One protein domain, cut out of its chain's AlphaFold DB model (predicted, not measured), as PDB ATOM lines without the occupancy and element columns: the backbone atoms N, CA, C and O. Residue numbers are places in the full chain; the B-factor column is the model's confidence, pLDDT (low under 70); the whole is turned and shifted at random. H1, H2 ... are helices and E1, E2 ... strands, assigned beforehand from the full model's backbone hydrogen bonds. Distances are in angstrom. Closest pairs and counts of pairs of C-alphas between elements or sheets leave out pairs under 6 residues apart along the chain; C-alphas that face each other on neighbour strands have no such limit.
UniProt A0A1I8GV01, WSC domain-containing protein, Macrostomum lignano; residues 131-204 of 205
ATOM      1  N   LYS A 131      90.026  -9.609  28.771       91.38
ATOM      2  CA  LYS A 131      88.930  -9.510  29.742       91.38
ATOM      3  C   LYS A 131      89.481  -9.083  31.105       91.38
ATOM      4  O   LYS A 131      90.236  -9.826  31.725       91.38
ATOM      5  N   LEU A 132      89.084  -7.905  31.578       92.00
ATOM      6  CA  LEU A 132      89.554  -7.300  32.825       92.00
ATOM      7  C   LEU A 132      88.388  -7.025  33.784       92.00
ATOM      8  O   LEU A 132      87.288  -6.704  33.326       92.00
ATOM      9  N   PRO A 133      88.599  -7.131  35.107       93.19
ATOM     10  CA  PRO A 133      87.580  -6.754  36.075       93.19
ATOM     11  C   PRO A 133      87.434  -5.230  36.103       93.19
ATOM     12  O   PRO A 133      88.438  -4.512  36.099       93.19
ATOM     13  N   VAL A 134      86.199  -4.725  36.179       91.25
ATOM     14  CA  VAL A 134      85.906  -3.275  36.213       91.25
ATOM     15  C   VAL A 134      86.685  -2.563  37.316       91.25
ATOM     16  O   VAL A 134      87.228  -1.487  37.091       91.25
ATOM     17  N   THR A 135      86.812  -3.191  38.485       90.50
ATOM     18  CA  THR A 135      87.530  -2.651  39.653       90.50
ATOM     19  C   THR A 135      89.025  -2.443  39.422       90.50
ATOM     20  O   THR A 135      89.672  -1.726  40.184       90.50
ATOM     21  N   SER A 136      89.589  -3.062  38.382       91.44
ATOM     22  CA  SER A 136      90.972  -2.827  37.978       91.44
ATOM     23  C   SER A 136      91.120  -1.657  37.011       91.44
ATOM     24  O   SER A 136      92.241  -1.236  36.780       91.44
ATOM     25  N   LEU A 137      90.055  -1.114  36.429       91.38
ATOM     26  CA  LEU A 137      90.176  -0.055  35.430       91.38
ATOM     27  C   LEU A 137      90.091   1.335  36.074       91.38
ATOM     28  O   LEU A 137      89.428   1.512  37.096       91.38
ATOM     29  N   PRO A 138      90.757   2.347  35.493       93.81
ATOM     30  CA  PRO A 138      90.596   3.721  35.943       93.81
ATOM     31  C   PRO A 138      89.189   4.236  35.620       93.81
ATOM     32  O   PRO A 138      88.599   3.891  34.594       93.81
ATOM     33  N   ASN A 139      88.670   5.123  36.467       94.56
ATOM     34  CA  ASN A 139      87.370   5.758  36.246       94.56
ATOM     35  C   ASN A 139      87.485   6.956  35.297       94.56
ATOM     36  O   ASN A 139      88.512   7.635  35.272       94.56
ATOM     37  N   ILE A 140      86.411   7.263  34.571       96.31
ATOM     38  CA  ILE A 140      86.279   8.494  33.778       96.31
ATOM     39  C   ILE A 140      84.941   9.178  34.052       96.31
ATOM     40  O   ILE A 140      83.914   8.527  34.204       96.31
ATOM     41  N   THR A 141      84.942  10.506  34.101       97.31
ATOM     42  CA  THR A 141      83.733  11.328  34.168       97.31
ATOM     43  C   THR A 141      83.749  12.353  33.045       97.31
ATOM     44  O   THR A 141      84.796  12.896  32.684       97.31
ATOM     45  N   ALA A 142      82.578  12.623  32.478       97.44
ATOM     46  CA  ALA A 142      82.405  13.563  31.378       97.44
ATOM     47  C   ALA A 142      81.102  14.359  31.543       97.44
ATOM     48  O   ALA A 142      80.300  14.089  32.438       97.44
ATOM     49  N   SER A 143      80.892  15.365  30.699       96.38
ATOM     50  CA  SER A 143      79.648  16.142  30.650       96.38
ATOM     51  C   SER A 143      78.469  15.365  30.054       96.38
ATOM     52  O   SER A 143      77.326  15.704  30.349       96.38
ATOM     53  N   ALA A 144      78.729  14.327  29.257       96.81
ATOM     54  CA  ALA A 144      77.722  13.457  28.659       96.81
ATOM     55  C   ALA A 144      78.274  12.039  28.437       96.81
ATOM     56  O   ALA A 144      79.470  11.852  28.203       96.81
ATOM     57  N   SER A 145      77.394  11.035  28.444       94.44
ATOM     58  CA  SER A 145      77.748   9.631  28.182       94.44
ATOM     59  C   SER A 145      78.313   9.409  26.776       94.44
ATOM     60  O   SER A 145      79.253   8.636  26.612       94.44
ATOM     61  N   SER A 146      77.810  10.148  25.780       95.56
ATOM     62  CA  SER A 146      78.257  10.089  24.380       95.56
ATOM     63  C   SER A 146      79.737  10.440  24.175       95.56
ATOM     64  O   SER A 146      80.315  10.080  23.149       95.56
ATOM     65  N   ILE A 147      80.358  11.124  25.142       96.56
ATOM     66  CA  ILE A 147      81.788  11.450  25.127       96.56
ATOM     67  C   ILE A 147      82.624  10.230  25.505       96.56
ATOM     68  O   ILE A 147      83.661  10.002  24.894       96.56
ATOM     69  N   THR A 148      82.187   9.434  26.485       96.56
ATOM     70  CA  THR A 148      82.970   8.302  27.005       96.56
ATOM     71  C   THR A 148      82.677   7.006  26.272       96.56
ATOM     72  O   THR A 148      83.564   6.161  26.149       96.56
ATOM     73  N   HIS A 149      81.454   6.835  25.772       96.25
ATOM     74  CA  HIS A 149      81.054   5.630  25.068       96.25
ATOM     75  C   HIS A 149      79.918   5.882  24.077       96.25
ATOM     76  O   HIS A 149      79.133   6.820  24.199       96.25
ATOM     77  N   ARG A 150      79.797   4.986  23.099       96.69
ATOM     78  CA  ARG A 150      78.601   4.865  22.257       96.69
ATOM     79  C   ARG A 150      77.887   3.555  22.552       96.69
ATOM     80  O   ARG A 150      78.516   2.590  22.976       96.69
ATOM     81  N   SER A 151      76.585   3.516  22.312       96.50
ATOM     82  CA  SER A 151      75.773   2.322  22.550       96.50
ATOM     83  C   SER A 151      75.229   1.787  21.238       96.50
ATOM     84  O   SER A 151      74.708   2.557  20.435       96.50
ATOM     85  N   ILE A 152      75.351   0.482  21.023       97.12
ATOM     86  CA  ILE A 152      74.848  -0.211  19.834       97.12
ATOM     87  C   ILE A 152      74.180  -1.519  20.252       97.12
ATOM     88  O   ILE A 152      74.554  -2.092  21.270       97.12
ATOM     89  N   ALA A 153      73.188  -1.988  19.501       97.88
ATOM     90  CA  ALA A 153      72.617  -3.308  19.742       97.88
ATOM     91  C   ALA A 153      73.669  -4.406  19.497       97.88
ATOM     92  O   ALA A 153      74.482  -4.295  18.582       97.88
ATOM     93  N   ALA A 154      73.644  -5.451  20.319       97.06
ATOM     94  CA  ALA A 154      74.413  -6.674  20.108       97.06
ATOM     95  C   ALA A 154      73.644  -7.865  20.690       97.06
ATOM     96  O   ALA A 154      72.896  -7.732  21.656       97.06
ATOM     97  N   SER A 155      73.826  -9.048  20.122       95.56
ATOM     98  CA  SER A 155      73.201 -10.282  20.604       95.56
ATOM     99  C   SER A 155      74.053 -11.022  21.637       95.56
ATOM    100  O   SER A 155      73.532 -11.845  22.389       95.56
ATOM    101  N   SER A 156      75.357 -10.735  21.699       94.50
ATOM    102  CA  SER A 156      76.293 -11.418  22.592       94.50
ATOM    103  C   SER A 156      77.524 -10.572  22.926       94.50
ATOM    104  O   SER A 156      77.843  -9.590  22.250       94.50
ATOM    105  N   ALA A 157      78.274 -11.005  23.944       92.62
ATOM    106  CA  ALA A 157      79.563 -10.407  24.287       92.62
ATOM    107  C   ALA A 157      80.598 -10.547  23.157       92.62
ATOM    108  O   ALA A 157      81.386  -9.631  22.944       92.62
ATOM    109  N   VAL A 158      80.563 -11.654  22.404       92.38
ATOM    110  CA  VAL A 158      81.476 -11.901  21.275       92.38
ATOM    111  C   VAL A 158      81.191 -10.940  20.125       92.38
ATOM    112  O   VAL A 158      82.116 -10.354  19.564       92.38
ATOM    113  N   GLU A 159      79.917 -10.720  19.801       95.44
ATOM    114  CA  GLU A 159      79.528  -9.732  18.790       95.44
ATOM    115  C   GLU A 159      79.938  -8.317  19.220       95.44
ATOM    116  O   GLU A 159      80.554  -7.591  18.445       95.44
ATOM    117  N   CYS A 160      79.683  -7.952  20.481       95.62
ATOM    118  CA  CYS A 160      80.095  -6.666  21.045       95.62
ATOM    119  C   CYS A 160      81.616  -6.439  20.934       95.62
ATOM    120  O   CYS A 160      82.053  -5.389  20.454       95.62
ATOM    121  N   ALA A 161      82.417  -7.448  21.293       93.81
ATOM    122  CA  ALA A 161      83.870  -7.424  21.148       93.81
ATOM    123  C   ALA A 161      84.304  -7.291  19.680       93.81
ATOM    124  O   ALA A 161      85.169  -6.478  19.364       93.81
ATOM    125  N   THR A 162      83.651  -8.008  18.765       93.38
ATOM    126  CA  THR A 162      83.940  -7.938  17.323       93.38
ATOM    127  C   THR A 162      83.675  -6.537  16.764       93.38
ATOM    128  O   THR A 162      84.503  -5.992  16.029       93.38
ATOM    129  N   ILE A 163      82.563  -5.904  17.161       95.50
ATOM    130  CA  ILE A 163      82.240  -4.525  16.769       95.50
ATOM    131  C   ILE A 163      83.285  -3.547  17.323       95.50
ATOM    132  O   ILE A 163      83.722  -2.644  16.608       95.50
ATOM    133  N   CYS A 164      83.696  -3.706  18.585       95.19
ATOM    134  CA  CYS A 164      84.733  -2.857  19.171       95.19
ATOM    135  C   CYS A 164      86.076  -3.023  18.458       95.19
ATOM    136  O   CYS A 164      86.731  -2.039  18.120       95.19
ATOM    137  N   TYR A 165      86.469  -4.261  18.169       91.75
ATOM    138  CA  TYR A 165      87.715  -4.559  17.482       91.75
ATOM    139  C   TYR A 165      87.786  -3.883  16.103       91.75
ATOM    140  O   TYR A 165      88.784  -3.224  15.798       91.75
ATOM    141  N   GLY A 166      86.705  -3.958  15.320       91.81
ATOM    142  CA  GLY A 166      86.600  -3.307  14.008       91.81
ATOM    143  C   GLY A 166      86.475  -1.778  14.048       91.81
ATOM    144  O   GLY A 166      86.578  -1.131  13.010       91.81
ATOM    145  N   SER A 167      86.267  -1.182  15.224       92.12
ATOM    146  CA  SER A 167      86.161   0.266  15.404       92.12
ATOM    147  C   SER A 167      87.510   0.857  15.817       92.12
ATOM    148  O   SER A 167      88.100   0.456  16.823       92.12
ATOM    149  N   THR A 168      87.988   1.855  15.074       86.25
ATOM    150  CA  THR A 168      89.209   2.614  15.408       86.25
ATOM    151  C   THR A 168      89.058   3.405  16.702       86.25
ATOM    152  O   THR A 168      90.012   3.537  17.458       86.25
ATOM    153  N   ASP A 169      87.837   3.852  16.984       88.56
ATOM    154  CA  ASP A 169      87.533   4.755  18.097       88.56
ATOM    155  C   ASP A 169      87.077   3.989  19.353       88.56
ATOM    156  O   ASP A 169      86.526   4.580  20.281       88.56
ATOM    157  N   CYS A 170      87.224   2.656  19.356       93.62
ATOM    158  CA  CYS A 170      86.845   1.797  20.473       93.62
ATOM    159  C   CYS A 170      88.085   1.240  21.171       93.62
ATOM    160  O   CYS A 170      88.872   0.502  20.578       93.62
ATOM    161  N   GLN A 171      88.213   1.577  22.448       93.06
ATOM    162  CA  GLN A 171      89.284   1.141  23.343       93.06
ATOM    163  C   GLN A 171      88.880  -0.059  24.199       93.06
ATOM    164  O   GLN A 171      89.726  -0.765  24.742       93.06
ATOM    165  N   GLY A 172      87.585  -0.310  24.328       94.50
ATOM    166  CA  GLY A 172      87.061  -1.448  25.062       94.50
ATOM    167  C   GLY A 172      85.549  -1.494  24.988       94.50
ATOM    168  O   GLY A 172      84.911  -0.555  24.515       94.50
ATOM    169  N   CYS A 173      84.950  -2.586  25.438       96.06
ATOM    170  CA  CYS A 173      83.511  -2.733  25.379       96.06
ATOM    171  C   CYS A 173      82.915  -3.556  26.512       96.06
ATOM    172  O   CYS A 173      83.555  -4.439  27.091       96.06
ATOM    173  N   VAL A 174      81.636  -3.286  26.766       95.75
ATOM    174  CA  VAL A 174      80.803  -3.995  27.735       95.75
ATOM    175  C   VAL A 174      79.509  -4.422  27.067       95.75
ATOM    176  O   VAL A 174      78.837  -3.607  26.440       95.75
ATOM    177  N   PHE A 175      79.146  -5.692  27.217       95.12
ATOM    178  CA  PHE A 175      77.859  -6.206  26.765       95.12
ATOM    179  C   PHE A 175      76.885  -6.301  27.942       95.12
ATOM    180  O   PHE A 175      77.054  -7.139  28.828       95.12
ATOM    181  N   ALA A 176      75.854  -5.460  27.930       93.00
ATOM    182  CA  ALA A 176      74.771  -5.465  28.901       93.00
ATOM    183  C   ALA A 176      73.687  -6.465  28.465       93.00
ATOM    184  O   ALA A 176      72.813  -6.155  27.651       93.00
ATOM    185  N   ALA A 177      73.738  -7.684  29.010       89.38
ATOM    186  CA  ALA A 177      72.838  -8.774  28.620       89.38
ATOM    187  C   ALA A 177      71.348  -8.468  28.878       89.38
ATOM    188  O   ALA A 177      70.491  -8.921  28.121       89.38
ATOM    189  N   SER A 178      71.041  -7.669  29.906       89.50
ATOM    190  CA  SER A 178      69.674  -7.271  30.267       89.50
ATOM    191  C   SER A 178      68.995  -6.415  29.195       89.50
ATOM    192  O   SER A 178      67.802  -6.571  28.949       89.50
ATOM    193  N   SER A 179      69.750  -5.535  28.535       92.00
ATOM    194  CA  SER A 179      69.251  -4.611  27.509       92.00
ATOM    195  C   SER A 179      69.653  -5.003  26.086       92.00
ATOM    196  O   SER A 179      69.199  -4.372  25.136       92.00
ATOM    197  N   ARG A 180      70.487  -6.043  25.924       94.50
ATOM    198  CA  ARG A 180      71.113  -6.441  24.647       94.50
ATOM    199  C   ARG A 180      71.850  -5.284  23.965       94.50
ATOM    200  O   ARG A 180      71.841  -5.138  22.742       94.50
ATOM    201  N   MET A 181      72.497  -4.453  24.779       95.75
ATOM    202  CA  MET A 181      73.281  -3.314  24.316       95.75
ATOM    203  C   MET A 181      74.769  -3.552  24.550       95.75
ATOM    204  O   MET A 181      75.192  -4.051  25.587       95.75
ATOM    205  N   CYS A 182      75.573  -3.148  23.579       96.88
ATOM    206  CA  CYS A 182      77.016  -3.058  23.659       96.88
ATOM    207  C   CYS A 182      77.416  -1.599  23.900       96.88
ATOM    208  O   CYS A 182      77.099  -0.715  23.098       96.88
ATOM    209  N   ARG A 183      78.119  -1.345  25.003       97.06
ATOM    210  CA  ARG A 183      78.768  -0.071  25.314       97.06
ATOM    211  C   ARG A 183      80.176  -0.120  24.740       97.06
ATOM    212  O   ARG A 183      80.998  -0.902  25.200       97.06
ATOM    213  N   LEU A 184      80.447   0.692  23.729       97.06
ATOM    214  CA  LEU A 184      81.750   0.810  23.079       97.06
ATOM    215  C   LEU A 184      82.467   2.027  23.664       97.06
ATOM    216  O   LEU A 184      82.084   3.165  23.382       97.06
ATOM    217  N   LEU A 185      83.456   1.778  24.515       96.56
ATOM    218  CA  LEU A 185      84.229   2.784  25.233       96.56
ATOM    219  C   LEU A 185      85.224   3.463  24.294       96.56
ATOM    220  O   LEU A 185      85.946   2.796  23.558       96.56
ATOM    221  N   ARG A 186      85.311   4.789  24.376       95.62
ATOM    222  CA  ARG A 186      86.289   5.606  23.639       95.62
ATOM    223  C   ARG A 186      87.626   5.751  24.365       95.62
ATOM    224  O   ARG A 186      88.601   6.191  23.771       95.62
ATOM    225  N   PHE A 187      87.673   5.379  25.643       94.94
ATOM    226  CA  PHE A 187      88.842   5.520  26.502       94.94
ATOM    227  C   PHE A 187      89.194   4.193  27.171       94.94
ATOM    228  O   PHE A 187      88.325   3.362  27.431       94.94
ATOM    229  N   ALA A 188      90.463   4.036  27.534       92.75
ATOM    230  CA  ALA A 188      90.959   3.018  28.452       92.75
ATOM    231  C   ALA A 188      90.617   3.368  29.915       92.75
ATOM    232  O   ALA A 188      91.472   3.341  30.794       92.75
ATOM    233  N   ALA A 189      89.366   3.768  30.146       93.94
ATOM    234  CA  ALA A 189      88.784   4.128  31.429       93.94
ATOM    235  C   ALA A 189      87.264   3.942  31.367       93.94
ATOM    236  O   ALA A 189      86.661   4.027  30.294       93.94
ATOM    237  N   VAL A 190      86.643   3.702  32.518       94.44
ATOM    238  CA  VAL A 190      85.244   3.266  32.601       94.44
ATOM    239  C   VAL A 190      84.395   4.319  33.306       94.44
ATOM    240  O   VAL A 190      84.736   4.736  34.415       94.44
ATOM    241  N   PRO A 191      83.303   4.794  32.686       95.56
ATOM    242  CA  PRO A 191      82.370   5.685  33.355       95.56
ATOM    243  C   PRO A 191      81.508   4.908  34.359       95.56
ATOM    244  O   PRO A 191      81.222   3.726  34.154       95.56
ATOM    245  N   ALA A 192      81.096   5.560  35.448       92.75
ATOM    246  CA  ALA A 192      80.396   4.907  36.560       92.75
ATOM    247  C   ALA A 192      79.098   4.204  36.123       92.75
ATOM    248  O   ALA A 192      78.748   3.156  36.664       92.75
ATOM    249  N   GLU A 193      78.418   4.747  35.112       91.50
ATOM    250  CA  GLU A 193      77.187   4.184  34.560       91.50
ATOM    251  C   GLU A 193      77.440   2.868  33.816       91.50
ATOM    252  O   GLU A 193      76.608   1.976  33.865       91.50
ATOM    253  N   VAL A 194      78.589   2.719  33.148       93.06
ATOM    254  CA  VAL A 194      78.955   1.457  32.478       93.06
ATOM    255  C   VAL A 194      79.533   0.463  33.486       93.06
ATOM    256  O   VAL A 194      79.288  -0.737  33.384       93.06
ATOM    257  N   ALA A 195      80.265   0.957  34.487       91.69
ATOM    258  CA  ALA A 195      80.820   0.143  35.563       91.69
ATOM    259  C   ALA A 195      79.742  -0.586  36.388       91.69
ATOM    260  O   ALA A 195      80.023  -1.639  36.952       91.69
ATOM    261  N   SER A 196      78.519  -0.051  36.462       90.81
ATOM    262  CA  SER A 196      77.400  -0.689  37.166       90.81
ATOM    263  C   SER A 196      76.639  -1.725  36.327       90.81
ATOM    264  O   SER A 196      75.838  -2.476  36.880       90.81
ATOM    265  N   GLU A 197      76.890  -1.807  35.015       89.19
ATOM    266  CA  GLU A 197      76.202  -2.736  34.105       89.19
ATOM    267  C   GLU A 197      76.877  -4.113  34.010       89.19
ATOM    268  O   GLU A 197      76.236  -5.079  33.587       89.19
ATOM    269  N   ALA A 198      78.158  -4.228  34.378       86.06
ATOM    270  CA  ALA A 198      78.908  -5.477  34.294       86.06
ATOM    271  C   ALA A 198      80.064  -5.540  35.295       86.06
ATOM    272  O   ALA A 198      80.636  -4.529  35.672       86.06
ATOM    273  N   GLU A 199      80.470  -6.755  35.661       88.88
ATOM    274  CA  GLU A 199      81.669  -6.998  36.477       88.88
ATOM    275  C   GLU A 199      82.963  -6.991  35.634       88.88
ATOM    276  O   GLU A 199      84.051  -6.706  36.138       88.88
ATOM    277  N   TRP A 200      82.850  -7.275  34.329       90.75
ATOM    278  CA  TRP A 200      83.979  -7.482  33.419       90.75
ATOM    279  C   TRP A 200      83.868  -6.636  32.153       90.75
ATOM    280  O   TRP A 200      82.786  -6.501  31.579       90.75
ATOM    281  N   ILE A 201      85.013  -6.155  31.671       93.00
ATOM    282  CA  ILE A 201      85.153  -5.379  30.433       93.00
ATOM    283  C   ILE A 201      86.170  -6.049  29.522       93.00
ATOM    284  O   ILE A 201      87.179  -6.576  29.984       93.00
ATOM    285  N   TRP A 202      85.914  -5.998  28.221       93.25
ATOM    286  CA  TRP A 202      86.873  -6.408  27.206       93.25
ATOM    287  C   TRP A 202      87.650  -5.181  26.739       93.25
ATOM    288  O   TRP A 202      87.052  -4.249  26.211       93.25
ATOM    289  N   MET A 203      88.965  -5.165  26.935       91.00
ATOM    290  CA  MET A 203      89.837  -4.044  26.583       91.00
ATOM    291  C   MET A 203      90.703  -4.360  25.368       91.00
ATOM    292  O   MET A 203      91.203  -5.474  25.210       91.00
ATOM    293  N   LYS A 204      90.892  -3.343  24.529       87.12
ATOM    294  CA  LYS A 204      91.769  -3.339  23.360       87.12
ATOM    295  C   LYS A 204      93.124  -2.763  23.789       87.12
ATOM    296  O   LYS A 204      93.335  -1.550  23.728       87.12
TER     297      LYS A 204
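This is residues 131 to 204 of the 205 residues of the protein "WSC domain-containing protein" of Macrostomum lignano (UniProt A0A1I8GV01). A twisted sheet of five short strands has one helix, H2, packed slantwise over one face, while a strand outside the sheet, E2, lies far out beside the short helices H1 and H3. The sheet's order is E1, E6, E4, E5, E3, all antiparallel, with E4 and E5 nearest the middle of the domain. The printed part has 74 residues with three named helices and six named strands, in the order E1, E2, H1, E3, H2, E4, E5, H3, E6, and its class is mixed. It is compact, with a radius of gyration of the C-alphas of 10.7 A, and rounded, spanning 27 by 23 by 21 A.

Start with the hairpin of E4, residues 172 to 176, and E5, residues 181 to 185, where N 174 and O 183 are 2.9 A apart, within hydrogen-bond range. Beside E5 look for the edge strand E3, residues 149 to 153, with N 182 and O 152 at 2.7 A. On the other side of E4 is E6, residues 200 to 203, with N 173 and O 202 at 2.8 A. E6 is staggered: it pairs with E4 over residues 202 to 203 and with the other edge strand, E1, residues 131 to 133, over 200 to 202, where N 132 and O 201 are 2.8 A apart. From edge to edge the strands' lines turn by 120 degrees. H2, residues 157 to 166, is on the sheet at a height of 7.7 A, over E4 and E5, and forms two layers with it, a helix on one face of a sheet. On the local plane it runs slantwise to the strands, at 36 degrees to E5. The closest C-alphas of H2 and E4 are those of Ala 157 and Phe 175, 5.2 A apart. E3, H2, E4 is a split strand-helix-strand unit, two strands running the same way with E5 between them, and its crossover is right-handed. E5, H3, E6 is another, with E4 between and H3 at residues 192 to 195, also right-handed. H3 only grazes the sheet, with residues 194 to 195, and H1, residues 145 to 148, only grazes it too. E2, residues 139 to 142, pairs with no named strand, but its residues 139 to 140 pair, parallel, with residues 190 to 191. The closest C-alphas of E2 and H3, those of Asn 139 and Ala 192, are 7.0 A apart. H2 has every O i to N i+4 pair within hydrogen-bond range; H1 and H3 are too short for such a pair.

Find C-alpha 131 at (88.930, -9.510, 29.742), where E1 begins. H2 begins at C-alpha 157, (79.563, -10.407, 24.287), and is 14.3 A from first to last C-alpha. E4 is 13.5 A long, E3 13.4 A, E5 12.6 A and E2 10.5 A. E6, 9.6 A long, ends at C-alpha 203, (89.837, -4.044, 26.583).

The two C-alphas farthest apart, those of Ser 143 and Val 158, are 29.6 A apart. The printed part has no cut, and no link is long. The mean pLDDT of the printed part is 93.6, and no printed residue is under 70.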